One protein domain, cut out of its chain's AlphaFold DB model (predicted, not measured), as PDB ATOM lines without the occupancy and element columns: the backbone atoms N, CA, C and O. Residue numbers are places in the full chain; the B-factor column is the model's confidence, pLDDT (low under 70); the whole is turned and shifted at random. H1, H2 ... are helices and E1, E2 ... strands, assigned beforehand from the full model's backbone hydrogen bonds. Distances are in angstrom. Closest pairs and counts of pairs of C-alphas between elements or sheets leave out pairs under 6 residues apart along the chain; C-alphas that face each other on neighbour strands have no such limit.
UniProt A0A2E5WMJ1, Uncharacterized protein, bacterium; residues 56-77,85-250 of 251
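Overview. This is residues 56 to 77 and 85 to 250 of the 251 residues of an uncharacterized protein of bacterium (UniProt A0A2E5WMJ1). A strongly twisted sheet of seven strands curls round one helix, H1. From the E4 and E5 end of this sheet a helical hairpin, H2 and H3, reaches outward with H2 farthest out, and on the other side of the body H4 sticks out alone at the end of the printed part. The printed part has 188 residues with four named helices and seven named strands, in the order E1 E2 E3 H1 E4 E5 H2 H3 E6 E7 H4; the class is mixed, helices and strands. Across the sheet the order is E1 E2 E3 E7 E6 E5 E4, all antiparallel. The whole is loose, with a radius of gyration of the C-alphas of 19.9 A, and elongated, spanning 68 by 41 by 28 A.

Arrangement. Start at the sheet's edge strand E1, residues 62 to 66, which forms a hairpin with E2, residues 69 to 73; look at N 64 and O 71, 2.8 A apart. E3, residues 90 to 96, has staggered pairing: its residues 90 to 91 pair with E2, where N 70 and O 90 are 2.8 A apart, and its residues 91 to 96 pair with E7, residues 208 to 214, where N 93 and O 211 are 2.9 A apart. E7 forms a hairpin with E6, residues 199 to 205; find N 201 and O 212 at 2.8 A. E6 is the antiparallel neighbour of E5, residues 133 to 139, with N 200 and O 135 at 2.8 A. E5 forms a hairpin with the other edge strand E4, residues 119 to 124, with N 120 and O 138 at 2.8 A. From edge to edge the strands' lines turn by 133 degrees. H1, residues 101 to 111, is on the sheet with its residues 101 to 109; its closest C-alphas to E3 are those of Ser 104 and Lys 95, 6.4 A. H3, residues 170 to 185, is on the sheet with its residues 178 to 185; the closest C-alphas to E5 are those of Leu 182 and Leu 139, 6.2 A. The sheet with H1 and H3 makes two layers, helices on one face of a sheet. H2, residues 148 to 163, is not on the sheet but touches residues 170 to 177 of H3, opposite ways at a steep tilt of 38 degrees; the closest C-alphas are those of Ile 154 and Gly 170, 4.7 A. H4, residues 235 to 248, touches no helix and is not on the sheet. In H1 and H2 every O i to N i+4 pair is within hydrogen-bond range; in H3 11 of 12 are, in H4 8 of 10.

Along the chain. Find C-alpha 62 at (118.038, 246.065, 145.013), where E1 begins; residues 62 to 66 run 13.4 A and E2, 69 to 73, 12.2 A. E3, 90 to 96, runs 20.4 A, and H1, 101 to 111, 15.7 A. E4, 119 to 124, and E5, 133 to 139, follow, E5 running 20.3 A. H2 begins at C-alpha 148, (86.218, 257.136, 117.548), and runs 22.8 A to 163; H3, 170 to 185, runs 22.3 A. E6, 199 to 205, measures 19.3 A and E7, 208 to 214, 19.5 A. H4, 235 to 248, runs 21.4 A and ends at C-alpha 248, (132.223, 231.987, 157.409).

Size, cuts and confidence. The two C-alphas farthest apart are those of Glu 148 and Asn 250, 71.4 A. Residues 234 to 250 stand free; the body without them spans 57 by 41 by 28 A. Residues 78 to 84 are not printed, and C-alphas 77 and 85 are 16.8 A apart across the cut. The links from H3 to E6, 13 residues, and from E7 to H4, 20 residues, are long. The mean pLDDT of the printed part is 74.4; 55 residues are under 70, among them 217 to 227 and 232 to 250, and H4 has a mean of 42.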
ATOM      1  N   ALA A  56     116.434 238.818 136.754       67.06
ATOM      2  CA  ALA A  56     116.912 238.849 135.385       67.06
ATOM      3  C   ALA A  56     118.417 239.145 135.362       67.06
ATOM      4  O   ALA A  56     118.900 240.009 136.088       67.06
ATOM      5  N   GLN A  57     119.165 238.456 134.495       62.97
ATOM      6  CA  GLN A  57     120.635 238.531 134.468       62.97
ATOM      7  C   GLN A  57     121.199 239.949 134.275       62.97
ATOM      8  O   GLN A  57     122.352 240.203 134.615       62.97
ATOM      9  N   TRP A  58     120.410 240.850 133.691       62.69
ATOM     10  CA  TRP A  58     120.773 242.241 133.430       62.69
ATOM     11  C   TRP A  58     120.354 243.201 134.555       62.69
ATOM     12  O   TRP A  58     120.745 244.367 134.521       62.69
ATOM     13  N   PHE A  59     119.576 242.743 135.541       66.12
ATOM     14  CA  PHE A  59     119.186 243.556 136.686       66.12
ATOM     15  C   PHE A  59     120.316 243.618 137.714       66.12
ATOM     16  O   PHE A  59     120.843 242.600 138.152       66.12
ATOM     17  N   THR A  60     120.681 244.837 138.102       61.19
ATOM     18  CA  THR A  60     121.776 245.122 139.042       61.19
ATOM     19  C   THR A  60     121.315 245.894 140.283       61.19
ATOM     20  O   THR A  60     122.152 246.308 141.084       61.19
ATOM     21  N   GLY A  61     120.003 246.125 140.423       63.75
ATOM     22  CA  GLY A  61     119.403 246.880 141.524       63.75
ATOM     23  C   GLY A  61     119.085 246.030 142.757       63.75
ATOM     24  O   GLY A  61     119.254 244.810 142.765       63.75
ATOM     25  N   THR A  62     118.621 246.692 143.815       72.69
ATOM     26  CA  THR A  62     118.038 246.065 145.013       72.69
ATOM     27  C   THR A  62     116.524 245.912 144.853       72.69
ATOM     28  O   THR A  62     115.962 246.258 143.818       72.69
ATOM     29  N   VAL A  63     115.836 245.370 145.855       77.19
ATOM     30  CA  VAL A  63     114.368 245.382 145.916       77.19
ATOM     31  C   VAL A  63     113.904 245.944 147.250       77.19
ATOM     32  O   VAL A  63     114.600 245.821 148.260       77.19
ATOM     33  N   ILE A  64     112.713 246.531 147.252       79.06
ATOM     34  CA  ILE A  64     112.050 247.074 148.434       79.06
ATOM     35  C   ILE A  64     110.809 246.229 148.716       79.06
ATOM     36  O   ILE A  64     109.929 246.098 147.864       79.06
ATOM     37  N   GLU A  65     110.711 245.684 149.927       84.44
ATOM     38  CA  GLU A  65     109.493 245.026 150.406       84.44
ATOM     39  C   GLU A  65     108.571 246.039 151.089       84.44
ATOM     40  O   GLU A  65     108.994 246.776 151.982       84.44
ATOM     41  N   GLN A  66     107.294 246.051 150.707       82.56
ATOM     42  CA  GLN A  66     106.259 246.848 151.365       82.56
ATOM     43  C   GLN A  66     104.983 246.026 151.539       82.56
ATOM     44  O   GLN A  66     104.269 245.732 150.580       82.56
ATOM     45  N   GLY A  67     104.674 245.675 152.789       86.75
ATOM     46  CA  GLY A  67     103.516 244.839 153.096       86.75
ATOM     47  C   GLY A  67     103.643 243.485 152.409       86.75
ATOM     48  O   GLY A  67     104.578 242.747 152.691       86.75
ATOM     49  N   ASN A  68     102.713 243.173 151.506       88.56
ATOM     50  CA  ASN A  68     102.700 241.929 150.744       88.56
ATOM     51  C   ASN A  68     103.306 242.054 149.333       88.56
ATOM     52  O   ASN A  68     103.130 241.149 148.518       88.56
ATOM     53  N   ARG A  69     103.968 243.178 149.030       86.69
ATOM     54  CA  ARG A  69     104.519 243.497 147.709       86.69
ATOM     55  C   ARG A  69     106.044 243.628 147.753       86.69
ATOM     56  O   ARG A  69     106.600 244.099 148.744       86.69
ATOM     57  N   ILE A  70     106.704 243.251 146.661       83.19
ATOM     58  CA  ILE A  70     108.142 243.423 146.419       83.19
ATOM     59  C   ILE A  70     108.305 244.241 145.143       83.19
ATOM     60  O   ILE A  70     107.799 243.848 144.093       83.19
ATOM     61  N   PHE A  71     109.031 245.349 145.234       79.50
ATOM     62  CA  PHE A  71     109.295 246.265 144.128       79.50
ATOM     63  C   PHE A  71     110.786 246.270 143.783       79.50
ATOM     64  O   PHE A  71     111.604 246.161 144.696       79.50
ATOM     65  N   PRO A  72     111.172 246.445 142.513       73.88
ATOM     66  CA  PRO A  72     112.536 246.803 142.168       73.88
ATOM     67  C   PRO A  72     112.871 248.161 142.794       73.88
ATOM     68  O   PRO A  72     112.104 249.122 142.713       73.88
ATOM     69  N   ASP A  73     114.017 248.219 143.459       70.38
ATOM     70  CA  ASP A  73     114.571 249.439 144.020       70.38
ATOM     71  C   ASP A  73     115.261 250.221 142.901       70.38
ATOM     72  O   ASP A  73     116.271 249.791 142.330       70.38
ATOM     73  N   HIS A  74     114.683 251.369 142.569       61.19
ATOM     74  CA  HIS A  74     115.160 252.249 141.516       61.19
ATOM     75  C   HIS A  74     115.759 253.545 142.061       61.19
ATOM     76  O   HIS A  74     115.786 254.526 141.324       61.19
ATOM     77  N   ASP A  75     116.315 253.577 143.277       46.81
ATOM     78  CA  ASP A  75     116.996 254.762 143.844       46.81
ATOM     79  C   ASP A  75     118.216 255.287 143.020       46.81
ATOM     80  O   ASP A  75     118.927 256.200 143.438       46.81
ATOM     81  N   GLN A  76     118.444 254.783 141.795       44.97
ATOM     82  CA  GLN A  76     119.319 255.368 140.763       44.97
ATOM     83  C   GLN A  76     118.597 255.943 139.522       44.97
ATOM     84  O   GLN A  76     119.259 256.430 138.604       44.97
ATOM     85  N   MET A  77     117.263 255.924 139.452       42.75
ATOM     86  CA  MET A  77     116.503 256.553 138.371       42.75
ATOM     87  C   MET A  77     116.121 257.985 138.753       42.75
ATOM     88  O   MET A  77     115.318 258.241 139.642       42.75
ATOM     89  N   SER A  85     101.190 252.522 138.133       42.06
ATOM     90  CA  SER A  85     100.540 251.469 137.338       42.06
ATOM     91  C   SER A  85     101.480 250.729 136.373       42.06
ATOM     92  O   SER A  85     101.073 249.738 135.771       42.06
ATOM     93  N   PHE A  86     102.736 251.178 136.259       46.41
ATOM     94  CA  PHE A  86     103.766 250.612 135.382       46.41
ATOM     95  C   PHE A  86     104.967 250.013 136.122       46.41
ATOM     96  O   PHE A  86     105.906 249.563 135.469       46.41
ATOM     97  N   MET A  87     104.989 250.025 137.460       55.56
ATOM     98  CA  MET A  87     106.078 249.371 138.185       55.56
ATOM     99  C   MET A  87     105.842 247.866 138.228       55.56
ATOM    100  O   MET A  87     104.827 247.407 138.748       55.56
ATOM    101  N   ASP A  88     106.810 247.104 137.728       70.25
ATOM    102  CA  ASP A  88     106.858 245.662 137.932       70.25
ATOM    103  C   ASP A  88     106.955 245.394 139.434       70.25
ATOM    104  O   ASP A  88     107.870 245.872 140.094       70.25
ATOM    105  N   TYR A  89     106.021 244.643 140.004       79.44
ATOM    106  CA  TYR A  89     106.086 244.216 141.398       79.44
ATOM    107  C   TYR A  89     105.646 242.768 141.515       79.44
ATOM    108  O   TYR A  89     104.872 242.279 140.702       79.44
ATOM    109  N   ILE A  90     106.100 242.079 142.552       82.75
ATOM    110  CA  ILE A  90     105.535 240.787 142.941       82.75
ATOM    111  C   ILE A  90     104.606 241.038 144.117       82.75
ATOM    112  O   ILE A  90     104.989 241.749 145.045       82.75
ATOM    113  N   ALA A  91     103.407 240.459 144.115       87.69
ATOM    114  CA  ALA A  91     102.565 240.433 145.309       87.69
ATOM    115  C   ALA A  91     102.311 239.004 145.772       87.69
ATOM    116  O   ALA A  91     102.066 238.116 144.962       87.69
ATOM    117  N   VAL A  92     102.356 238.789 147.082       90.06
ATOM    118  CA  VAL A  92     102.124 237.484 147.704       90.06
ATOM    119  C   VAL A  92     100.839 237.536 148.519       90.06
ATOM    120  O   VAL A  92     100.571 238.515 149.214       90.06
ATOM    121  N   PHE A  93     100.025 236.488 148.441       91.81
ATOM    122  CA  PHE A  93      98.794 236.365 149.218       91.81
ATOM    123  C   PHE A  93      98.683 234.972 149.822       91.81
ATOM    124  O   PHE A  93      99.114 233.987 149.227       91.81
ATOM    125  N   GLU A  94      98.057 234.890 150.990       90.81
ATOM    126  CA  GLU A  94      97.734 233.625 151.644       90.81
ATOM    127  C   GLU A  94      96.227 233.544 151.875       90.81
ATOM    128  O   GLU A  94      95.588 234.514 152.296       90.81
ATOM    129  N   LYS A  95      95.660 232.377 151.578       91.50
ATOM    130  CA  LYS A  95      94.243 232.068 151.740       91.50
ATOM    131  C   LYS A  95      94.072 230.708 152.412       91.50
ATOM    132  O   LYS A  95      94.988 229.883 152.336       91.50
ATOM    133  N   PRO A  96      92.931 230.460 153.073       88.50
ATOM    134  CA  PRO A  96      92.609 229.133 153.587       88.50
ATOM    135  C   PRO A  96      92.718 228.056 152.492       88.50
ATOM    136  O   PRO A  96      92.467 228.318 151.316       88.50
ATOM    137  N   GLU A  97      93.150 226.849 152.857       84.12
ATOM    138  CA  GLU A  97      93.323 225.732 151.908       84.12
ATOM    139  C   GLU A  97      91.988 225.217 151.347       84.12
ATOM    140  O   GLU A  97      91.915 224.800 150.186       84.12
ATOM    141  N   ASP A  98      90.934 225.309 152.158       83.81
ATOM    142  CA  ASP A  98      89.587 224.821 151.874       83.81
ATOM    143  C   ASP A  98      88.794 225.726 150.920       83.81
ATOM    144  O   ASP A  98      87.744 225.325 150.407       83.81
ATOM    145  N   GLU A  99      89.296 226.928 150.637       86.94
ATOM    146  CA  GLU A  99      88.676 227.851 149.696       86.94
ATOM    147  C   GLU A  99      88.904 227.406 148.237       86.94
ATOM    148  O   GLU A  99      89.958 226.881 147.853       86.94
ATOM    149  N   GLN A 100      87.901 227.619 147.379       90.69
ATOM    150  CA  GLN A 100      88.103 227.433 145.946       90.69
ATOM    151  C   GLN A 100      89.056 228.503 145.413       90.69
ATOM    152  O   GLN A 100      88.905 229.685 145.698       90.69
ATOM    153  N   ILE A 101      90.002 228.091 144.567       90.69
ATOM    154  CA  ILE A 101      91.043 228.963 144.003       90.69
ATOM    155  C   ILE A 101      90.460 230.206 143.323       90.69
ATOM    156  O   ILE A 101      90.967 231.312 143.495       90.69
ATOM    157  N   GLU A 102      89.374 230.038 142.566       89.69
ATOM    158  CA  GLU A 102      88.705 231.160 141.908       89.69
ATOM    159  C   GLU A 102      88.095 232.148 142.906       89.69
ATOM    160  O   GLU A 102      88.130 233.355 142.668       89.69
ATOM    161  N   ASP A 103      87.551 231.656 144.018       90.44
ATOM    162  CA  ASP A 103      86.938 232.491 145.049       90.44
ATOM    163  C   ASP A 103      88.013 233.231 145.852       90.44
ATOM    164  O   ASP A 103      87.913 234.445 146.022       90.44
ATOM    165  N   SER A 104      89.121 232.558 146.171       92.94
ATOM    166  CA  SER A 104      90.313 233.178 146.755       92.94
ATOM    167  C   SER A 104      90.829 234.362 145.925       92.94
ATOM    168  O   SER A 104      91.119 235.426 146.481       92.94
ATOM    169  N   ILE A 105      90.923 234.211 144.597       90.88
ATOM    170  CA  ILE A 105      91.365 235.283 143.687       90.88
ATOM    171  C   ILE A 105      90.321 236.402 143.603       90.88
ATOM    172  O   ILE A 105      90.678 237.580 143.661       90.88
ATOM    173  N   LYS A 106      89.027 236.071 143.510       89.69
ATOM    174  CA  LYS A 106      87.950 237.076 143.545       89.69
ATOM    175  C   LYS A 106      87.992 237.892 144.833       89.69
ATOM    176  O   LYS A 106      87.829 239.109 144.788       89.69
ATOM    177  N   ASP A 107      88.258 237.258 145.965       89.81
ATOM    178  CA  ASP A 107      88.400 237.957 147.234       89.81
ATOM    179  C   ASP A 107      89.629 238.873 147.263       89.81
ATOM    180  O   ASP A 107      89.529 239.981 147.791       89.81
ATOM    181  N   ILE A 108      90.763 238.458 146.677       89.38
ATOM    182  CA  ILE A 108      91.947 239.324 146.502       89.38
ATOM    183  C   ILE A 108      91.570 240.575 145.693       89.38
ATOM    184  O   ILE A 108      91.802 241.690 146.147       89.38
ATOM    185  N   ILE A 109      90.907 240.407 144.544       85.75
ATOM    186  CA  ILE A 109      90.466 241.524 143.689       85.75
ATOM    187  C   ILE A 109      89.473 242.439 144.427       85.75
ATOM    188  O   ILE A 109      89.523 243.665 144.318       85.75
ATOM    189  N   LYS A 110      88.542 241.858 145.190       83.88
ATOM    190  CA  LYS A 110      87.510 242.604 145.919       83.88
ATOM    191  C   LYS A 110      88.100 243.497 147.008       83.88
ATOM    192  O   LYS A 110      87.572 244.585 147.242       83.88
ATOM    193  N   GLN A 111      89.178 243.062 147.659       83.25
ATOM    194  CA  GLN A 111      89.880 243.862 148.667       83.25
ATOM    195  C   GLN A 111      90.456 245.166 148.089       83.25
ATOM    196  O   GLN A 111      90.632 246.128 148.832       83.25
ATOM    197  N   GLU A 112      90.636 245.252 146.771       70.81
ATOM    198  CA  GLU A 112      91.068 246.468 146.066       70.81
ATOM    199  C   GLU A 112      89.923 247.412 145.676       70.81
ATOM    200  O   GLU A 112      90.132 248.424 145.007       70.81
ATOM    201  N   GLY A 113      88.683 247.082 146.047       71.75
ATOM    202  CA  GLY A 113      87.507 247.894 145.730       71.75
ATOM    203  C   GLY A 113      87.036 247.782 144.276       71.75
ATOM    204  O   GLY A 113      86.322 248.663 143.792       71.75
ATOM    205  N   LYS A 114      87.420 246.715 143.565       75.12
ATOM    206  CA  LYS A 114      87.035 246.473 142.170       75.12
ATOM    207  C   LYS A 114      85.754 245.638 142.042       75.12
ATOM    208  O   LYS A 114      85.376 244.891 142.944       75.12
ATOM    209  N   LYS A 115      85.067 245.782 140.902       75.88
ATOM    210  CA  LYS A 115      83.811 245.081 140.590       75.88
ATOM    211  C   LYS A 115      84.088 243.744 139.910       75.88
ATOM    212  O   LYS A 115      84.572 243.706 138.781       75.88
ATOM    213  N   LEU A 116      83.746 242.652 140.589       79.94
ATOM    214  CA  LEU A 116      84.055 241.293 140.139       79.94
ATOM    215  C   LEU A 116      83.259 240.854 138.908       79.94
ATOM    216  O   LEU A 116      83.739 239.999 138.171       79.94
ATOM    217  N   GLU A 117      82.077 241.427 138.647       84.50
ATOM    218  CA  GLU A 117      81.225 241.012 137.520       84.50
ATOM    219  C   GLU A 117      81.872 241.195 136.137       84.50
ATOM    220  O   GLU A 117      81.450 240.571 135.164       84.50
ATOM    221  N   ASN A 118      82.908 242.029 136.045       85.00
ATOM    222  CA  ASN A 118      83.634 242.291 134.806       85.00
ATOM    223  C   ASN A 118      84.858 241.386 134.625       85.00
ATOM    224  O   ASN A 118      85.493 241.440 133.570       85.00
ATOM    225  N   CYS A 119      85.200 240.577 135.628       86.56
ATOM    226  CA  CYS A 119      86.391 239.744 135.646       86.56
ATOM    227  C   CYS A 119      86.061 238.280 135.354       86.56
ATOM    228  O   CYS A 119      85.104 237.716 135.879       86.56
ATOM    229  N   GLN A 120      86.913 237.645 134.559       88.94
ATOM    230  CA  GLN A 120      86.926 236.210 134.327       88.94
ATOM    231  C   GLN A 120      88.301 235.666 134.706       88.94
ATOM    232  O   GLN A 120      89.321 236.245 134.344       88.94
ATOM    233  N   ILE A 121      88.323 234.541 135.418       89.69
ATOM    234  CA  ILE A 121      89.552 233.829 135.766       89.69
ATOM    235  C   ILE A 121      89.700 232.666 134.790       89.69
ATOM    236  O   ILE A 121      88.767 231.887 134.603       89.69
ATOM    237  N   THR A 122      90.860 232.561 134.149       87.25
ATOM    238  CA  THR A 122      91.146 231.503 133.176       87.25
ATOM    239  C   THR A 122      92.410 230.765 133.584       87.25
ATOM    240  O   THR A 122      93.469 231.374 133.726       87.25
ATOM    241  N   LYS A 123      92.316 229.443 133.742       85.81
ATOM    242  CA  LYS A 123      93.485 228.590 133.971       85.81
ATOM    243  C   LYS A 123      94.323 228.497 132.696       85.81
ATOM    244  O   LYS A 123      93.785 228.244 131.616       85.81
ATOM    245  N   ILE A 124      95.634 228.661 132.830       78.56
ATOM    246  CA  ILE A 124      96.600 228.503 131.740       78.56
ATOM    247  C   ILE A 124      97.668 227.482 132.144       78.56
ATOM    248  O   ILE A 124      98.092 227.422 133.290       78.56
ATOM    249  N   ASN A 125      98.118 226.664 131.191       63.69
ATOM    250  CA  ASN A 125      99.103 225.602 131.451       63.69
ATOM    251  C   ASN A 125     100.542 226.003 131.069       63.69
ATOM    252  O   ASN A 125     101.367 225.138 130.797       63.69
ATOM    253  N   HIS A 126     100.829 227.302 130.968       61.44
ATOM    254  CA  HIS A 126     102.114 227.814 130.490       61.44
ATOM    255  C   HIS A 126     102.732 228.735 131.555       61.44
ATOM    256  O   HIS A 126     102.001 229.415 132.275       61.44
ATOM    257  N   TRP A 127     104.069 228.746 131.637       61.47
ATOM    258  CA  TRP A 127     104.898 229.691 132.416       61.47
ATOM    259  C   TRP A 127     105.011 229.489 133.938       61.47
ATOM    260  O   TRP A 127     105.714 230.251 134.598       61.47
ATOM    261  N   ALA A 128     104.405 228.439 134.496       63.34
ATOM    262  CA  ALA A 128     104.645 228.000 135.873       63.34
ATOM    263  C   ALA A 128     105.728 226.911 135.957       63.34
ATOM    264  O   ALA A 128     105.892 226.106 135.039       63.34
ATOM    265  N   HIS A 129     106.410 226.832 137.106       66.06
ATOM    266  CA  HIS A 129     107.100 225.601 137.506       66.06
ATOM    267  C   HIS A 129     106.086 224.437 137.521       66.06
ATOM    268  O   HIS A 129     104.941 224.676 137.899       66.06
ATOM    269  N   PRO A 130     106.456 223.183 137.191       67.56
ATOM    270  CA  PRO A 130     105.512 222.055 137.147       67.56
ATOM    271  C   PRO A 130     104.715 221.793 138.436       67.56
ATOM    272  O   PRO A 130     103.690 221.122 138.400       67.56
ATOM    273  N   GLU A 131     105.198 222.295 139.573       72.19
ATOM    274  CA  GLU A 131     104.547 222.183 140.885       72.19
ATOM    275  C   GLU A 131     103.524 223.294 141.163       72.19
ATOM    276  O   GLU A 131     102.849 223.268 142.192       72.19
ATOM    277  N   TYR A 132     103.421 224.279 140.273       77.50
ATOM    278  CA  TYR A 132     102.488 225.390 140.380       77.50
ATOM    279  C   TYR A 132     101.496 225.364 139.234       77.50
ATOM    280  O   TYR A 132     101.767 224.899 138.126       77.50
ATOM    281  N   GLU A 133     100.334 225.929 139.508       82.75
ATOM    282  CA  GLU A 133      99.347 226.212 138.487       82.75
ATOM    283  C   GLU A 133      99.260 227.721 138.252       82.75
ATOM    284  O   GLU A 133      99.429 228.517 139.179       82.75
ATOM    285  N   SER A 134      98.974 228.099 137.005       83.69
ATOM    286  CA  SER A 134      98.869 229.491 136.574       83.69
ATOM    287  C   SER A 134      97.432 229.840 136.206       83.69
ATOM    288  O   SER A 134      96.761 229.104 135.474       83.69
ATOM    289  N   LEU A 135      96.964 231.005 136.648       88.19
ATOM    290  CA  LEU A 135      95.711 231.597 136.184       88.19
ATOM    291  C   LEU A 135      95.933 233.034 135.735       88.19
ATOM    292  O   LEU A 135      96.770 233.739 136.289       88.19
ATOM    293  N   ILE A 136      95.136 233.480 134.773       86.81
ATOM    294  CA  ILE A 136      95.088 234.875 134.330       86.81
ATOM    295  C   ILE A 136      93.714 235.469 134.615       86.81
ATOM    296  O   ILE A 136      92.712 234.746 134.649       86.81
ATOM    297  N   ILE A 137      93.663 236.791 134.766       86.31
ATOM    298  CA  ILE A 137      92.409 237.540 134.845       86.31
ATOM    299  C   ILE A 137      92.174 238.263 133.517       86.31
ATOM    300  O   ILE A 137      93.021 239.021 133.044       86.31
ATOM    301  N   SER A 138      90.999 238.052 132.934       85.62
ATOM    302  CA  SER A 138      90.535 238.678 131.695       85.62
ATOM    303  C   SER A 138      89.195 239.391 131.896       85.62
ATOM    304  O   SER A 138      88.533 239.225 132.920       85.62
ATOM    305  N   LEU A 139      88.764 240.182 130.907       84.31
ATOM    306  CA  LEU A 139      87.392 240.692 130.886       84.31
ATOM    307  C   LEU A 139      86.426 239.534 130.632       84.31
ATOM    308  O   LEU A 139      86.631 238.769 129.693       84.31
ATOM    309  N   ALA A 140      85.340 239.469 131.403       85.00
ATOM    310  CA  ALA A 140      84.254 238.520 131.160       85.00
ATOM    311  C   ALA A 140      83.565 238.765 129.803       85.00
ATOM    312  O   ALA A 140      83.158 237.828 129.125       85.00
ATOM    313  N   ASN A 141      83.472 240.034 129.391       82.56
ATOM    314  CA  ASN A 141      82.957 240.446 128.088       82.56
ATOM    315  C   ASN A 141      84.006 241.328 127.393       82.56
ATOM    316  O   ASN A 141      84.055 242.535 127.654       82.56
ATOM    317  N   PRO A 142      84.885 240.758 126.552       75.12
ATOM    318  CA  PRO A 142      85.934 241.528 125.903       75.12
ATOM    319  C   PRO A 142      85.330 242.565 124.948       75.12
ATOM    320  O   PRO A 142      84.595 242.232 124.020       75.12
ATOM    321  N   VAL A 143      85.662 243.840 125.163       71.25
ATOM    322  CA  VAL A 143      85.264 244.927 124.262       71.25
ATOM    323  C   VAL A 143      86.198 244.917 123.053       71.25
ATOM    324  O   VAL A 143      87.330 245.391 123.132       71.25
ATOM    325  N   THR A 144      85.727 244.368 121.934       72.44
ATOM    326  CA  THR A 144      86.524 244.185 120.707       72.44
ATOM    327  C   THR A 144      86.455 245.363 119.734       72.44
ATOM    328  O   THR A 144      87.180 245.377 118.742       72.44
ATOM    329  N   SER A 145      85.599 246.355 119.993       85.88
ATOM    330  CA  SER A 145      85.501 247.583 119.200       85.88
ATOM    331  C   SER A 145      86.183 248.765 119.893       85.88
ATOM    332  O   SER A 145      86.125 248.917 121.118       85.88
ATOM    333  N   TYR A 146      86.796 249.632 119.093       86.88
ATOM    334  CA  TYR A 146      87.380 250.898 119.533       86.88
ATOM    335  C   TYR A 146      86.396 252.039 119.265       86.88
ATOM    336  O   TYR A 146      85.691 252.027 118.254       86.88
ATOM    337  N   SER A 147      86.320 252.993 120.188       90.81
ATOM    338  CA  SER A 147      85.595 254.248 119.995       90.81
ATOM    339  C   SER A 147      86.305 255.134 118.970       90.81
ATOM    340  O   SER A 147      87.474 254.920 118.655       90.81
ATOM    341  N   GLU A 148      85.616 256.157 118.464       93.38
ATOM    342  CA  GLU A 148      86.218 257.136 117.548       93.38
ATOM    343  C   GLU A 148      87.450 257.818 118.159       93.38
ATOM    344  O   GLU A 148      88.454 257.995 117.475       93.38
ATOM    345  N   THR A 149      87.405 258.134 119.457       92.94
ATOM    346  CA  THR A 149      88.534 258.730 120.184       92.94
ATOM    347  C   THR A 149      89.737 257.789 120.228       92.94
ATOM    348  O   THR A 149      90.842 258.194 119.886       92.94
ATOM    349  N   GLU A 150      89.526 256.516 120.562       92.19
ATOM    350  CA  GLU A 150      90.608 255.522 120.613       92.19
ATOM    351  C   GLU A 150      91.178 255.210 119.224       92.19
ATOM    352  O   GLU A 150      92.374 254.975 119.083       92.19
ATOM    353  N   LEU A 151      90.344 255.221 118.179       92.88
ATOM    354  CA  LEU A 151      90.814 255.070 116.800       92.88
ATOM    355  C   LEU A 151      91.716 256.233 116.374       92.88
ATOM    356  O   LEU A 151      92.691 256.005 115.656       92.88
ATOM    357  N   GLU A 152      91.418 257.455 116.815       93.81
ATOM    358  CA  GLU A 152      92.278 258.607 116.552       93.81
ATOM    359  C   GLU A 152      93.594 258.513 117.337       93.81
ATOM    360  O   GLU A 152      94.647 258.738 116.748       93.81
ATOM    361  N   GLU A 153      93.574 258.086 118.606       90.81
ATOM    362  CA  GLU A 153      94.796 257.822 119.394       90.81
ATOM    363  C   GLU A 153      95.719 256.809 118.695       90.81
ATOM    364  O   GLU A 153      96.903 257.081 118.481       90.81
ATOM    365  N   ILE A 154      95.162 255.679 118.245       89.69
ATOM    366  CA  ILE A 154      95.891 254.640 117.498       89.69
ATOM    367  C   ILE A 154      96.525 255.215 116.228       89.69
ATOM    368  O   ILE A 154      97.682 254.932 115.911       89.69
ATOM    369  N   LYS A 155      95.770 256.031 115.488       91.94
ATOM    370  CA  LYS A 155      96.237 256.639 114.241       91.94
ATOM    371  C   LYS A 155      97.353 257.656 114.481       91.94
ATOM    372  O   LYS A 155      98.301 257.698 113.699       91.94
ATOM    373  N   GLN A 156      97.259 258.461 115.537       90.44
ATOM    374  CA  GLN A 156      98.306 259.420 115.897       90.44
ATOM    375  C   GLN A 156      99.603 258.710 116.306       90.44
ATOM    376  O   GLN A 156     100.675 259.131 115.873       90.44
ATOM    377  N   ALA A 157      99.516 257.586 117.026       87.31
ATOM    378  CA  ALA A 157     100.687 256.773 117.365       87.31
ATOM    379  C   ALA A 157     101.435 256.262 116.115       87.31
ATOM    380  O   ALA A 157     102.667 256.275 116.078       87.31
ATOM    381  N   ASP A 158     100.709 255.861 115.065       88.69
ATOM    382  CA  ASP A 158     101.305 255.464 113.782       88.69
ATOM    383  C   ASP A 158     101.961 256.630 113.032       88.69
ATOM    384  O   ASP A 158     103.016 256.453 112.415       88.69
ATOM    385  N   ILE A 159     101.345 257.817 113.061       89.00
ATOM    386  CA  ILE A 159     101.902 259.023 112.436       89.00
ATOM    387  C   ILE A 159     103.221 259.394 113.117       89.00
ATOM    388  O   ILE A 159     104.232 259.539 112.432       89.00
ATOM    389  N   GLN A 160     103.224 259.467 114.448       86.19
ATOM    390  CA  GLN A 160     104.398 259.846 115.230       86.19
ATOM    391  C   GLN A 160     105.561 258.864 115.033       86.19
ATOM    392  O   GLN A 160     106.679 259.275 114.733       86.19
ATOM    393  N   ALA A 161     105.300 257.556 115.100       85.31
ATOM    394  CA  ALA A 161     106.353 256.558 114.922       85.31
ATOM    395  C   ALA A 161     107.000 256.625 113.528       85.31
ATOM    396  O   ALA A 161     108.205 256.414 113.381       85.31
ATOM    397  N   LYS A 162     106.214 256.971 112.502       83.56
ATOM    398  CA  LYS A 162     106.716 257.189 111.144       83.56
ATOM    399  C   LYS A 162     107.579 258.450 111.036       83.56
ATOM    400  O   LYS A 162     108.562 258.431 110.295       83.56
ATOM    401  N   GLU A 163     107.217 259.527 111.731       87.94
ATOM    402  CA  GLU A 163     108.010 260.764 111.788       87.94
ATOM    403  C   GLU A 163     109.378 260.531 112.450       87.94
ATOM    404  O   GLU A 163     110.385 261.046 111.963       87.94
ATOM    405  N   ASP A 164     109.432 259.655 113.454       81.00
ATOM    406  CA  ASP A 164     110.661 259.269 114.162       81.00
ATOM    407  C   ASP A 164     111.497 258.199 113.423       81.00
ATOM    408  O   ASP A 164     112.535 257.749 113.915       81.00
ATOM    409  N   GLY A 165     111.070 257.769 112.227       77.69
ATOM    410  CA  GLY A 165     111.737 256.721 111.440       77.69
ATOM    411  C   GLY A 165     111.611 255.308 112.027       77.69
ATOM    412  O   GLY A 165     112.340 254.402 111.611       77.69
ATOM    413  N   GLY A 166     110.706 255.117 112.988       76.06
ATOM    414  CA  GLY A 166     110.413 253.849 113.646       76.06
ATOM    415  C   GLY A 166     109.361 252.995 112.919       76.06
ATOM    416  O   GLY A 166     108.784 253.406 111.907       76.06
ATOM    417  N   PRO A 167     109.105 251.767 113.406       77.62
ATOM    418  CA  PRO A 167     108.025 250.920 112.900       77.62
ATOM    419  C   PRO A 167     106.642 251.480 113.278       77.62
ATOM    420  O   PRO A 167     106.510 252.188 114.269       77.62
ATOM    421  N   PHE A 168     105.597 251.112 112.523       78.12
ATOM    422  CA  PHE A 168     104.201 251.412 112.878       78.12
ATOM    423  C   PHE A 168     103.879 250.947 114.308       78.12
ATOM    424  O   PHE A 168     104.174 249.803 114.665       78.12
ATOM    425  N   ASN A 169     103.272 251.825 115.110       81.56
ATOM    426  CA  ASN A 169     103.076 251.644 116.551       81.56
ATOM    427  C   ASN A 169     101.593 251.546 116.965       81.56
ATOM    428  O   ASN A 169     101.278 251.362 118.138       81.56
ATOM    429  N   GLY A 170     100.657 251.610 116.018       79.94
ATOM    430  CA  GLY A 170      99.219 251.547 116.285       79.94
ATOM    431  C   GLY A 170      98.775 250.221 116.911       79.94
ATOM    432  O   GLY A 170      97.888 250.198 117.760       79.94
ATOM    433  N   GLU A 171      99.423 249.102 116.571       80.88
ATOM    434  CA  GLU A 171      99.169 247.807 117.226       80.88
ATOM    435  C   GLU A 171      99.637 247.772 118.683       80.88
ATOM    436  O   GLU A 171      99.050 247.065 119.500       80.88
ATOM    437  N   TYR A 172     100.676 248.528 119.029       77.81
ATOM    438  CA  TYR A 172     101.102 248.683 120.414       77.81
ATOM    439  C   TYR A 172     100.117 249.571 121.182       77.81
ATOM    440  O   TYR A 172      99.678 249.195 122.270       77.81
ATOM    441  N   GLU A 173      99.658 250.671 120.580       83.75
ATOM    442  CA  GLU A 173      98.661 251.553 121.200       83.75
ATOM    443  C   GLU A 173      97.330 250.827 121.457       83.75
ATOM    444  O   GLU A 173      96.760 250.904 122.547       83.75
ATOM    445  N   LYS A 174      96.882 249.987 120.514       82.56
ATOM    446  CA  LYS A 174      95.733 249.084 120.714       82.56
ATOM    447  C   LYS A 174      95.861 248.227 121.975       82.56
ATOM    448  O   LYS A 174      94.849 247.973 122.639       82.56
ATOM    449  N   ARG A 175      97.075 247.769 122.305       76.50
ATOM    450  CA  ARG A 175      97.353 246.962 123.507       76.50
ATOM    451  C   ARG A 175      97.319 247.811 124.768       76.50
ATOM    452  O   ARG A 175      96.719 247.376 125.747       76.50
ATOM    453  N   ILE A 176      97.888 249.017 124.732       78.94
ATOM    454  CA  ILE A 176      97.817 249.976 125.844       78.94
ATOM    455  C   ILE A 176      96.355 250.262 126.195       78.94
ATOM    456  O   ILE A 176      95.956 250.118 127.352       78.94
ATOM    457  N   ILE A 177      95.537 250.601 125.198       81.88
ATOM    458  CA  ILE A 177      94.107 250.882 125.380       81.88
ATOM    459  C   ILE A 177      93.378 249.655 125.948       81.88
ATOM    460  O   ILE A 177      92.593 249.770 126.892       81.88
ATOM    461  N   SER A 178      93.658 248.459 125.421       80.44
ATOM    462  CA  SER A 178      93.077 247.205 125.918       80.44
ATOM    463  C   SER A 178      93.423 246.939 127.390       80.44
ATOM    464  O   SER A 178      92.521 246.632 128.172       80.44
ATOM    465  N   ASN A 179      94.684 247.123 127.791       78.38
ATOM    466  CA  ASN A 179      95.116 246.964 129.181       78.38
ATOM    467  C   ASN A 179      94.470 248.014 130.098       78.38
ATOM    468  O   ASN A 179      93.944 247.656 131.149       78.38
ATOM    469  N   LYS A 180      94.408 249.287 129.677       81.62
ATOM    470  CA  LYS A 180      93.704 250.349 130.425       81.62
ATOM    471  C   LYS A 180      92.243 249.975 130.679       81.62
ATOM    472  O   LYS A 180      91.755 250.102 131.800       81.62
ATOM    473  N   ARG A 181      91.535 249.479 129.657       83.00
ATOM    474  CA  ARG A 181      90.144 249.009 129.794       83.00
ATOM    475  C   ARG A 181      90.031 247.842 130.773       83.00
ATOM    476  O   ARG A 181      89.120 247.843 131.595       83.00
ATOM    477  N   LEU A 182      90.941 246.874 130.703       82.19
ATOM    478  CA  LEU A 182      90.959 245.712 131.592       82.19
ATOM    479  C   LEU A 182      91.174 246.122 133.064       82.19
ATOM    480  O   LEU A 182      90.409 245.690 133.924       82.19
ATOM    481  N   ILE A 183      92.100 247.044 133.338       81.19
ATOM    482  CA  ILE A 183      92.356 247.586 134.686       81.19
ATOM    483  C   ILE A 183      91.171 248.401 135.221       81.19
ATOM    484  O   ILE A 183      90.785 248.300 136.394       81.19
ATOM    485  N   ASN A 184      90.581 249.228 134.357       81.81
ATOM    486  CA  ASN A 184      89.488 250.118 134.739       81.81
ATOM    487  C   ASN A 184      88.184 249.362 134.989       81.81
ATOM    488  O   ASN A 184      87.460 249.684 135.930       81.81
ATOM    489  N   LEU A 185      87.873 248.378 134.146       82.06
ATOM    490  CA  LEU A 185      86.613 247.648 134.216       82.06
ATOM    491  C   LEU A 185      86.701 246.425 135.128       82.06
ATOM    492  O   LEU A 185      85.708 246.128 135.785       82.06
ATOM    493  N   CYS A 186      87.848 245.745 135.187       83.75
ATOM    494  CA  CYS A 186      88.033 244.526 135.971       83.75
ATOM    495  C   CYS A 186      88.973 244.728 137.171       83.75
ATOM    496  O   CYS A 186      88.473 244.900 138.276       83.75
ATOM    497  N   SER A 187      90.302 244.700 137.015       84.25
ATOM    498  CA  SER A 187      91.249 244.730 138.149       84.25
ATOM    499  C   SER A 187      92.647 245.160 137.709       84.25
ATOM    500  O   SER A 187      93.032 244.880 136.580       84.25
ATOM    501  N   GLU A 188      93.434 245.784 138.595       79.06
ATOM    502  CA  GLU A 188      94.859 246.042 138.316       79.06
ATOM    503  C   GLU A 188      95.669 244.750 138.149       79.06
ATOM    504  O   GLU A 188      96.639 244.720 137.395       79.06
ATOM    505  N   TYR A 189      95.205 243.648 138.747       79.69
ATOM    506  CA  TYR A 189      95.762 242.318 138.524       79.69
ATOM    507  C   TYR A 189      95.429 241.734 137.146       79.69
ATOM    508  O   TYR A 189      95.939 240.679 136.764       79.69
ATOM    509  N   ALA A 190      94.564 242.392 136.383       76.81
ATOM    510  CA  ALA A 190      94.161 241.960 135.065       76.81
ATOM    511  C   ALA A 190      94.913 242.779 134.010       76.81
ATOM    512  O   ALA A 190      94.631 243.953 133.779       76.81
ATOM    513  N   THR A 191      95.870 242.146 133.336       70.00
ATOM    514  CA  THR A 191      96.543 242.722 132.167       70.00
ATOM    515  C   THR A 191      96.780 241.614 131.139       70.00
ATOM    516  O   THR A 191      97.121 240.482 131.491       70.00
ATOM    517  N   GLY A 192      96.504 241.899 129.866       55.34
ATOM    518  CA  GLY A 192      96.219 240.837 128.897       55.34
ATOM    519  C   GLY A 192      97.160 240.746 127.704       55.34
ATOM    520  O   GLY A 192      97.048 239.784 126.958       55.34
ATOM    521  N   ASN A 193      98.042 241.725 127.473       53.69
ATOM    522  CA  ASN A 193      98.682 241.854 126.155       53.69
ATOM    523  C   ASN A 193     100.149 242.326 126.158       53.69
ATOM    524  O   ASN A 193     100.578 243.038 125.245       53.69
ATOM    525  N   SER A 194     100.946 241.897 127.140       54.59
ATOM    526  CA  SER A 194     102.397 241.765 126.928       54.59
ATOM    527  C   SER A 194     102.704 240.360 126.367       54.59
ATOM    528  O   SER A 194     101.805 239.523 126.256       54.59
ATOM    529  N   ARG A 195     103.958 240.070 125.993       59.66
ATOM    530  CA  ARG A 195     104.380 238.696 125.633       59.66
ATOM    531  C   ARG A 195     104.072 237.679 126.753       59.66
ATOM    532  O   ARG A 195     103.945 236.494 126.457       59.66
ATOM    533  N   ILE A 196     103.946 238.155 127.997       68.06
ATOM    534  CA  ILE A 196     103.664 237.398 129.219       68.06
ATOM    535  C   ILE A 196     102.552 238.140 130.006       68.06
ATOM    536  O   ILE A 196     102.839 239.142 130.651       68.06
ATOM    537  N   PRO A 197     101.280 237.705 129.965       74.69
ATOM    538  CA  PRO A 197     100.167 238.360 130.651       74.69
ATOM    539  C   PRO A 197     100.331 238.340 132.178       74.69
ATOM    540  O   PRO A 197     101.079 237.526 132.722       74.69
ATOM    541  N   SER A 198      99.556 239.186 132.866       80.12
ATOM    542  CA  SER A 198      99.450 239.136 134.321       80.12
ATOM    543  C   SER A 198      98.940 237.768 134.744       80.12
ATOM    544  O   SER A 198      97.958 237.276 134.178       80.12
ATOM    545  N   MET A 199      99.548 237.185 135.771       83.94
ATOM    546  CA  MET A 199      99.164 235.865 136.249       83.94
ATOM    547  C   MET A 199      99.252 235.725 137.762       83.94
ATOM    548  O   MET A 199     100.074 236.348 138.427       83.94
ATOM    549  N   PHE A 200      98.415 234.837 138.282       87.75
ATOM    550  CA  PHE A 200      98.555 234.254 139.602       87.75
ATOM    551  C   PHE A 200      99.190 232.878 139.458       87.75
ATOM    552  O   PHE A 200      98.609 231.990 138.832       87.75
ATOM    553  N   LEU A 201     100.360 232.705 140.061       86.56
ATOM    554  CA  LEU A 201     100.914 231.397 140.376       86.56
ATOM    555  C   LEU A 201     100.379 230.977 141.737       86.56
ATOM    556  O   LEU A 201     100.333 231.797 142.657       86.56
ATOM    557  N   TYR A 202     100.006 229.716 141.899       87.50
ATOM    558  CA  TYR A 202      99.613 229.228 143.212       87.50
ATOM    559  C   TYR A 202     100.096 227.812 143.491       87.50
ATOM    560  O   TYR A 202     100.310 227.003 142.583       87.50
ATOM    561  N   ASN A 203     100.252 227.534 144.782       83.94
ATOM    562  CA  ASN A 203     100.487 226.204 145.322       83.94
ATOM    563  C   ASN A 203      99.537 225.976 146.502       83.94
ATOM    564  O   ASN A 203      99.293 226.890 147.299       83.94
ATOM    565  N   LYS A 204      99.011 224.755 146.602       80.12
ATOM    566  CA  LYS A 204      98.275 224.291 147.772       80.12
ATOM    567  C   LYS A 204      99.223 223.545 148.701       80.12
ATOM    568  O   LYS A 204      99.696 222.464 148.363       80.12
ATOM    569  N   ASP A 205      99.426 224.098 149.887       73.69
ATOM    570  CA  ASP A 205     100.033 223.380 151.001       73.69
ATOM    571  C   ASP A 205      98.936 222.899 151.966       73.69
ATOM    572  O   ASP A 205      97.822 223.421 151.971       73.69
ATOM    573  N   ALA A 206      99.254 221.931 152.823       68.62
ATOM    574  CA  ALA A 206      98.352 221.272 153.765       68.62
ATOM    575  C   ALA A 206      97.634 222.216 154.751       68.62
ATOM    576  O   ALA A 206      96.722 221.779 155.449       68.62
ATOM    577  N   SER A 207      98.058 223.479 154.860       77.81
ATOM    578  CA  SER A 207      97.480 224.464 155.786       77.81
ATOM    579  C   SER A 207      96.953 225.739 155.125       77.81
ATOM    580  O   SER A 207      96.167 226.457 155.745       77.81
ATOM    581  N   LYS A 208      97.374 226.043 153.893       86.38
ATOM    582  CA  LYS A 208      97.028 227.284 153.192       86.38
ATOM    583  C   LYS A 208      97.264 227.161 151.695       86.38
ATOM    584  O   LYS A 208      98.168 226.460 151.243       86.38
ATOM    585  N   THR A 209      96.506 227.940 150.937       88.62
ATOM    586  CA  THR A 209      96.823 228.230 149.542       88.62
ATOM    587  C   THR A 209      97.639 229.511 149.489       88.62
ATOM    588  O   THR A 209      97.203 230.555 149.983       88.62
ATOM    589  N   LYS A 210      98.819 229.449 148.874       88.12
ATOM    590  CA  LYS A 210      99.625 230.639 148.616       88.12
ATOM    591  C   LYS A 210      99.524 231.050 147.160       88.12
ATOM    592  O   LYS A 210      99.586 230.208 146.267       88.12
ATOM    593  N   PHE A 211      99.438 232.352 146.947       89.56
ATOM    594  CA  PHE A 211      99.355 232.980 145.641       89.56
ATOM    595  C   PHE A 211     100.513 233.948 145.452       89.56
ATOM    596  O   PHE A 211     100.846 234.708 146.360       89.56
ATOM    597  N   ILE A 212     101.077 233.957 144.252       87.94
ATOM    598  CA  ILE A 212     102.032 234.956 143.790       87.94
ATOM    599  C   ILE A 212     101.433 235.603 142.555       87.94
ATOM    600  O   ILE A 212     101.202 234.938 141.549       87.94
ATOM    601  N   PHE A 213     101.176 236.898 142.639       87.44
ATOM    602  CA  PHE A 213     100.801 237.707 141.500       87.44
ATOM    603  C   PHE A 213     102.046 238.247 140.800       87.44
ATOM    604  O   PHE A 213     102.920 238.841 141.440       87.44
ATOM    605  N   LEU A 214     102.070 238.069 139.483       81.62
ATOM    606  CA  LEU A 214     103.049 238.623 138.562       81.62
ATOM    607  C   LEU A 214     102.310 239.521 137.558       81.62
ATOM    608  O   LEU A 214     101.432 239.015 136.854       81.62
ATOM    609  N   PRO A 215     102.612 240.826 137.471       77.00
ATOM    610  CA  PRO A 215     102.025 241.713 136.477       77.00
ATOM    611  C   PRO A 215     102.534 241.373 135.074       77.00
ATOM    612  O   PRO A 215     103.645 240.860 134.920       77.00
ATOM    613  N   ALA A 216     101.750 241.681 134.032       72.06
ATOM    614  CA  ALA A 216     102.286 241.595 132.681       72.06
ATOM    615  C   ALA A 216     103.371 242.637 132.506       72.06
ATOM    616  O   ALA A 216     103.151 243.831 132.698       72.06
ATOM    617  N   THR A 217     104.504 242.186 132.006       63.50
ATOM    618  CA  THR A 217     105.575 243.073 131.580       63.50
ATOM    619  C   THR A 217     106.273 242.476 130.373       63.50
ATOM    620  O   THR A 217     106.082 241.302 130.037       63.50
ATOM    621  N   ASN A 218     106.997 243.322 129.652       47.03
ATOM    622  CA  ASN A 218     107.843 242.895 128.545       47.03
ATOM    623  C   ASN A 218     109.251 242.521 129.027       47.03
ATOM    624  O   ASN A 218     109.912 241.750 128.338       47.03
ATOM    625  N   ASP A 219     109.656 242.998 130.209       52.59
ATOM    626  CA  ASP A 219     111.009 242.878 130.753       52.59
ATOM    627  C   ASP A 219     110.937 242.667 132.272       52.59
ATOM    628  O   ASP A 219     111.235 243.564 133.052       52.59
ATOM    629  N   LEU A 220     110.528 241.468 132.711       57.16
ATOM    630  CA  LEU A 220     110.510 241.140 134.138       57.16
ATOM    631  C   LEU A 220     111.924 241.326 134.710       57.16
ATOM    632  O   LEU A 220     112.807 240.519 134.427       57.16
ATOM    633  N   TYR A 221     112.129 242.310 135.591       56.31
ATOM    634  CA  TYR A 221     113.286 242.330 136.505       56.31
ATOM    635  C   TYR A 221     113.399 241.018 137.304       56.31
ATOM    636  O   TYR A 221     114.474 240.612 137.741       56.31
ATOM    637  N   PHE A 222     112.266 240.333 137.442       57.78
ATOM    638  CA  PHE A 222     112.052 239.057 138.098       57.78
ATOM    639  C   PHE A 222     112.014 237.908 137.069       57.78
ATOM    640  O   PHE A 222     110.977 237.270 136.892       57.78
ATOM    641  N   HIS A 223     113.091 237.682 136.305       57.41
ATOM    642  CA  HIS A 223     113.100 236.639 135.271       57.41
ATOM    643  C   HIS A 223     113.890 235.387 135.665       57.41
ATOM    644  O   HIS A 223     115.117 235.378 135.664       57.41
ATOM    645  N   ASN A 224     113.142 234.294 135.825       51.41
ATOM    646  CA  ASN A 224     113.330 233.018 135.129       51.41
ATOM    647  C   ASN A 224     112.046 232.202 135.320       51.41
ATOM    648  O   ASN A 224     111.609 232.014 136.459       51.41
ATOM    649  N   GLU A 225     111.434 231.736 134.225       51.41
ATOM    650  CA  GLU A 225     110.316 230.786 134.287       51.41
ATOM    651  C   GLU A 225     110.677 229.654 135.261       51.41
ATOM    652  O   GLU A 225     111.722 229.016 135.133       51.41
ATOM    653  N   GLY A 226     109.848 229.456 136.284       57.34
ATOM    654  CA  GLY A 226     110.065 228.416 137.288       57.34
ATOM    655  C   GLY A 226     111.124 228.695 138.364       57.34
ATOM    656  O   GLY A 226     111.497 227.755 139.054       57.34
ATOM    657  N   THR A 227     111.596 229.935 138.547       66.94
ATOM    658  CA  THR A 227     112.531 230.267 139.653       66.94
ATOM    659  C   THR A 227     111.886 230.853 140.889       66.94
ATOM    660  O   THR A 227     112.523 230.898 141.941       66.94
ATOM    661  N   ILE A 228     110.639 231.305 140.781       75.31
ATOM    662  CA  ILE A 228     109.895 231.751 141.949       75.31
ATOM    663  C   ILE A 228     109.451 230.514 142.719       75.31
ATOM    664  O   ILE A 228     108.740 229.673 142.176       75.31
ATOM    665  N   GLU A 229     109.857 230.404 143.976       76.69
ATOM    666  CA  GLU A 229     109.507 229.283 144.839       76.69
ATOM    667  C   GLU A 229     109.002 229.753 146.202       76.69
ATOM    668  O   GLU A 229     109.506 230.730 146.758       76.69
ATOM    669  N   PHE A 230     108.054 229.012 146.781       77.88
ATOM    670  CA  PHE A 230     107.704 229.159 148.193       77.88
ATOM    671  C   PHE A 230     108.767 228.495 149.082       77.88
ATOM    672  O   PHE A 230     109.176 227.360 148.843       77.88
ATOM    673  N   LEU A 231     109.193 229.185 150.143       74.12
ATOM    674  CA  LEU A 231     110.207 228.686 151.084       74.12
ATOM    675  C   LEU A 231     109.703 227.522 151.953       74.12
ATOM    676  O   LEU A 231     110.501 226.730 152.457       74.12
ATOM    677  N   ASP A 232     108.386 227.399 152.100       64.06
ATOM    678  CA  ASP A 232     107.727 226.445 152.998       64.06
ATOM    679  C   ASP A 232     107.891 224.978 152.530       64.06
ATOM    680  O   ASP A 232     107.684 224.054 153.313       64.06
ATOM    681  N   ASN A 233     108.390 224.753 151.306       50.62
ATOM    682  CA  ASN A 233     108.620 223.423 150.732       50.62
ATOM    683  C   ASN A 233     109.996 222.804 151.045       50.62
ATOM    684  O   ASN A 233     110.324 221.752 150.489       50.62
ATOM    685  N   ASN A 234     110.841 223.391 151.910       42.44
ATOM    686  CA  ASN A 234     112.112 222.731 152.237       42.44
ATOM    687  C   ASN A 234     112.685 223.038 153.638       42.44
ATOM    688  O   ASN A 234     113.434 224.004 153.802       42.44
ATOM    689  N   PRO A 235     112.493 222.165 154.650       41.94
ATOM    690  CA  PRO A 235     113.241 222.252 155.913       41.94
ATOM    691  C   PRO A 235     114.772 222.152 155.721       41.94
ATOM    692  O   PRO A 235     115.536 222.593 156.582       41.94
ATOM    693  N   LEU A 236     115.246 221.651 154.570       42.00
ATOM    694  CA  LEU A 236     116.662 221.691 154.183       42.00
ATOM    695  C   LEU A 236     117.154 223.088 153.787       42.00
ATOM    696  O   LEU A 236     118.362 223.304 153.809       42.00
ATOM    697  N   PHE A 237     116.280 224.033 153.428       44.47
ATOM    698  CA  PHE A 237     116.695 225.388 153.057       44.47
ATOM    699  C   PHE A 237     117.238 226.144 154.269       44.47
ATOM    700  O   PHE A 237     118.351 226.664 154.220       44.47
ATOM    701  N   PHE A 238     116.524 226.094 155.400       43.03
ATOM    702  CA  PHE A 238     117.015 226.658 156.657       43.03
ATOM    703  C   PHE A 238     118.307 225.966 157.120       43.03
ATOM    704  O   PHE A 238     119.250 226.650 157.511       43.03
ATOM    705  N   MET A 239     118.423 224.637 157.001       41.59
ATOM    706  CA  MET A 239     119.671 223.945 157.358       41.59
ATOM    707  C   MET A 239     120.845 224.296 156.430       41.59
ATOM    708  O   MET A 239     121.927 224.602 156.926       41.59
ATOM    709  N   LYS A 240     120.654 224.332 155.103       41.88
ATOM    710  CA  LYS A 240     121.714 224.677 154.137       41.88
ATOM    711  C   LYS A 240     122.138 226.144 154.218       41.88
ATOM    712  O   LYS A 240     123.322 226.439 154.058       41.88
ATOM    713  N   PHE A 241     121.202 227.054 154.492       44.69
ATOM    714  CA  PHE A 241     121.506 228.469 154.711       44.69
ATOM    715  C   PHE A 241     122.391 228.657 155.955       44.69
ATOM    716  O   PHE A 241     123.414 229.341 155.896       44.69
ATOM    717  N   PHE A 242     122.078 227.962 157.056       44.16
ATOM    718  CA  PHE A 242     122.904 227.978 158.268       44.16
ATOM    719  C   PHE A 242     124.239 227.231 158.121       44.16
ATOM    720  O   PHE A 242     125.232 227.652 158.718       44.16
ATOM    721  N   GLU A 243     124.314 226.161 157.327       44.31
ATOM    722  CA  GLU A 243     125.583 225.472 157.045       44.31
ATOM    723  C   GLU A 243     126.541 226.326 156.207       44.31
ATOM    724  O   GLU A 243     127.727 226.394 156.536       44.31
ATOM    725  N   LYS A 244     126.038 227.058 155.201       41.59
ATOM    726  CA  LYS A 244     126.849 228.048 154.471       41.59
ATOM    727  C   LYS A 244     127.352 229.160 155.398       41.59
ATOM    728  O   LYS A 244     128.522 229.519 155.316       41.59
ATOM    729  N   PHE A 245     126.528 229.657 156.326       40.75
ATOM    730  CA  PHE A 245     126.942 230.692 157.288       40.75
ATOM    731  C   PHE A 245     127.941 230.197 158.346       40.75
ATOM    732  O   PHE A 245     128.847 230.938 158.733       40.75
ATOM    733  N   LYS A 246     127.841 228.937 158.791       39.59
ATOM    734  CA  LYS A 246     128.816 228.335 159.721       39.59
ATOM    735  C   LYS A 246     130.229 228.254 159.145       39.59
ATOM    736  O   LYS A 246     131.184 228.283 159.917       39.59
ATOM    737  N   PHE A 247     130.373 228.176 157.823       41.59
ATOM    738  CA  PHE A 247     131.684 228.163 157.173       41.59
ATOM    739  C   PHE A 247     132.398 229.525 157.263       41.59
ATOM    740  O   PHE A 247     133.620 229.565 157.352       41.59
ATOM    741  N   PHE A 248     131.653 230.636 157.324       40.38
ATOM    742  CA  PHE A 248     132.223 231.987 157.409       40.38
ATOM    743  C   PHE A 248     132.565 232.442 158.833       40.38
ATOM    744  O   PHE A 248     133.393 233.331 158.992       40.38
ATOM    745  N   MET A 249     131.967 231.845 159.870       38.03
ATOM    746  CA  MET A 249     132.259 232.194 161.272       38.03
ATOM    747  C   MET A 249     133.371 231.348 161.917       38.03
ATOM    748  O   MET A 249     133.650 231.521 163.100       38.03
ATOM    749  N   ASN A 250     134.006 230.446 161.162       38.69
ATOM    750  CA  ASN A 250     135.135 229.620 161.617       38.69
ATOM    751  C   ASN A 250     136.454 229.934 160.874       38.69
ATOM    752  O   ASN A 250     137.303 229.053 160.732       38.69
TER     753      ASN A 250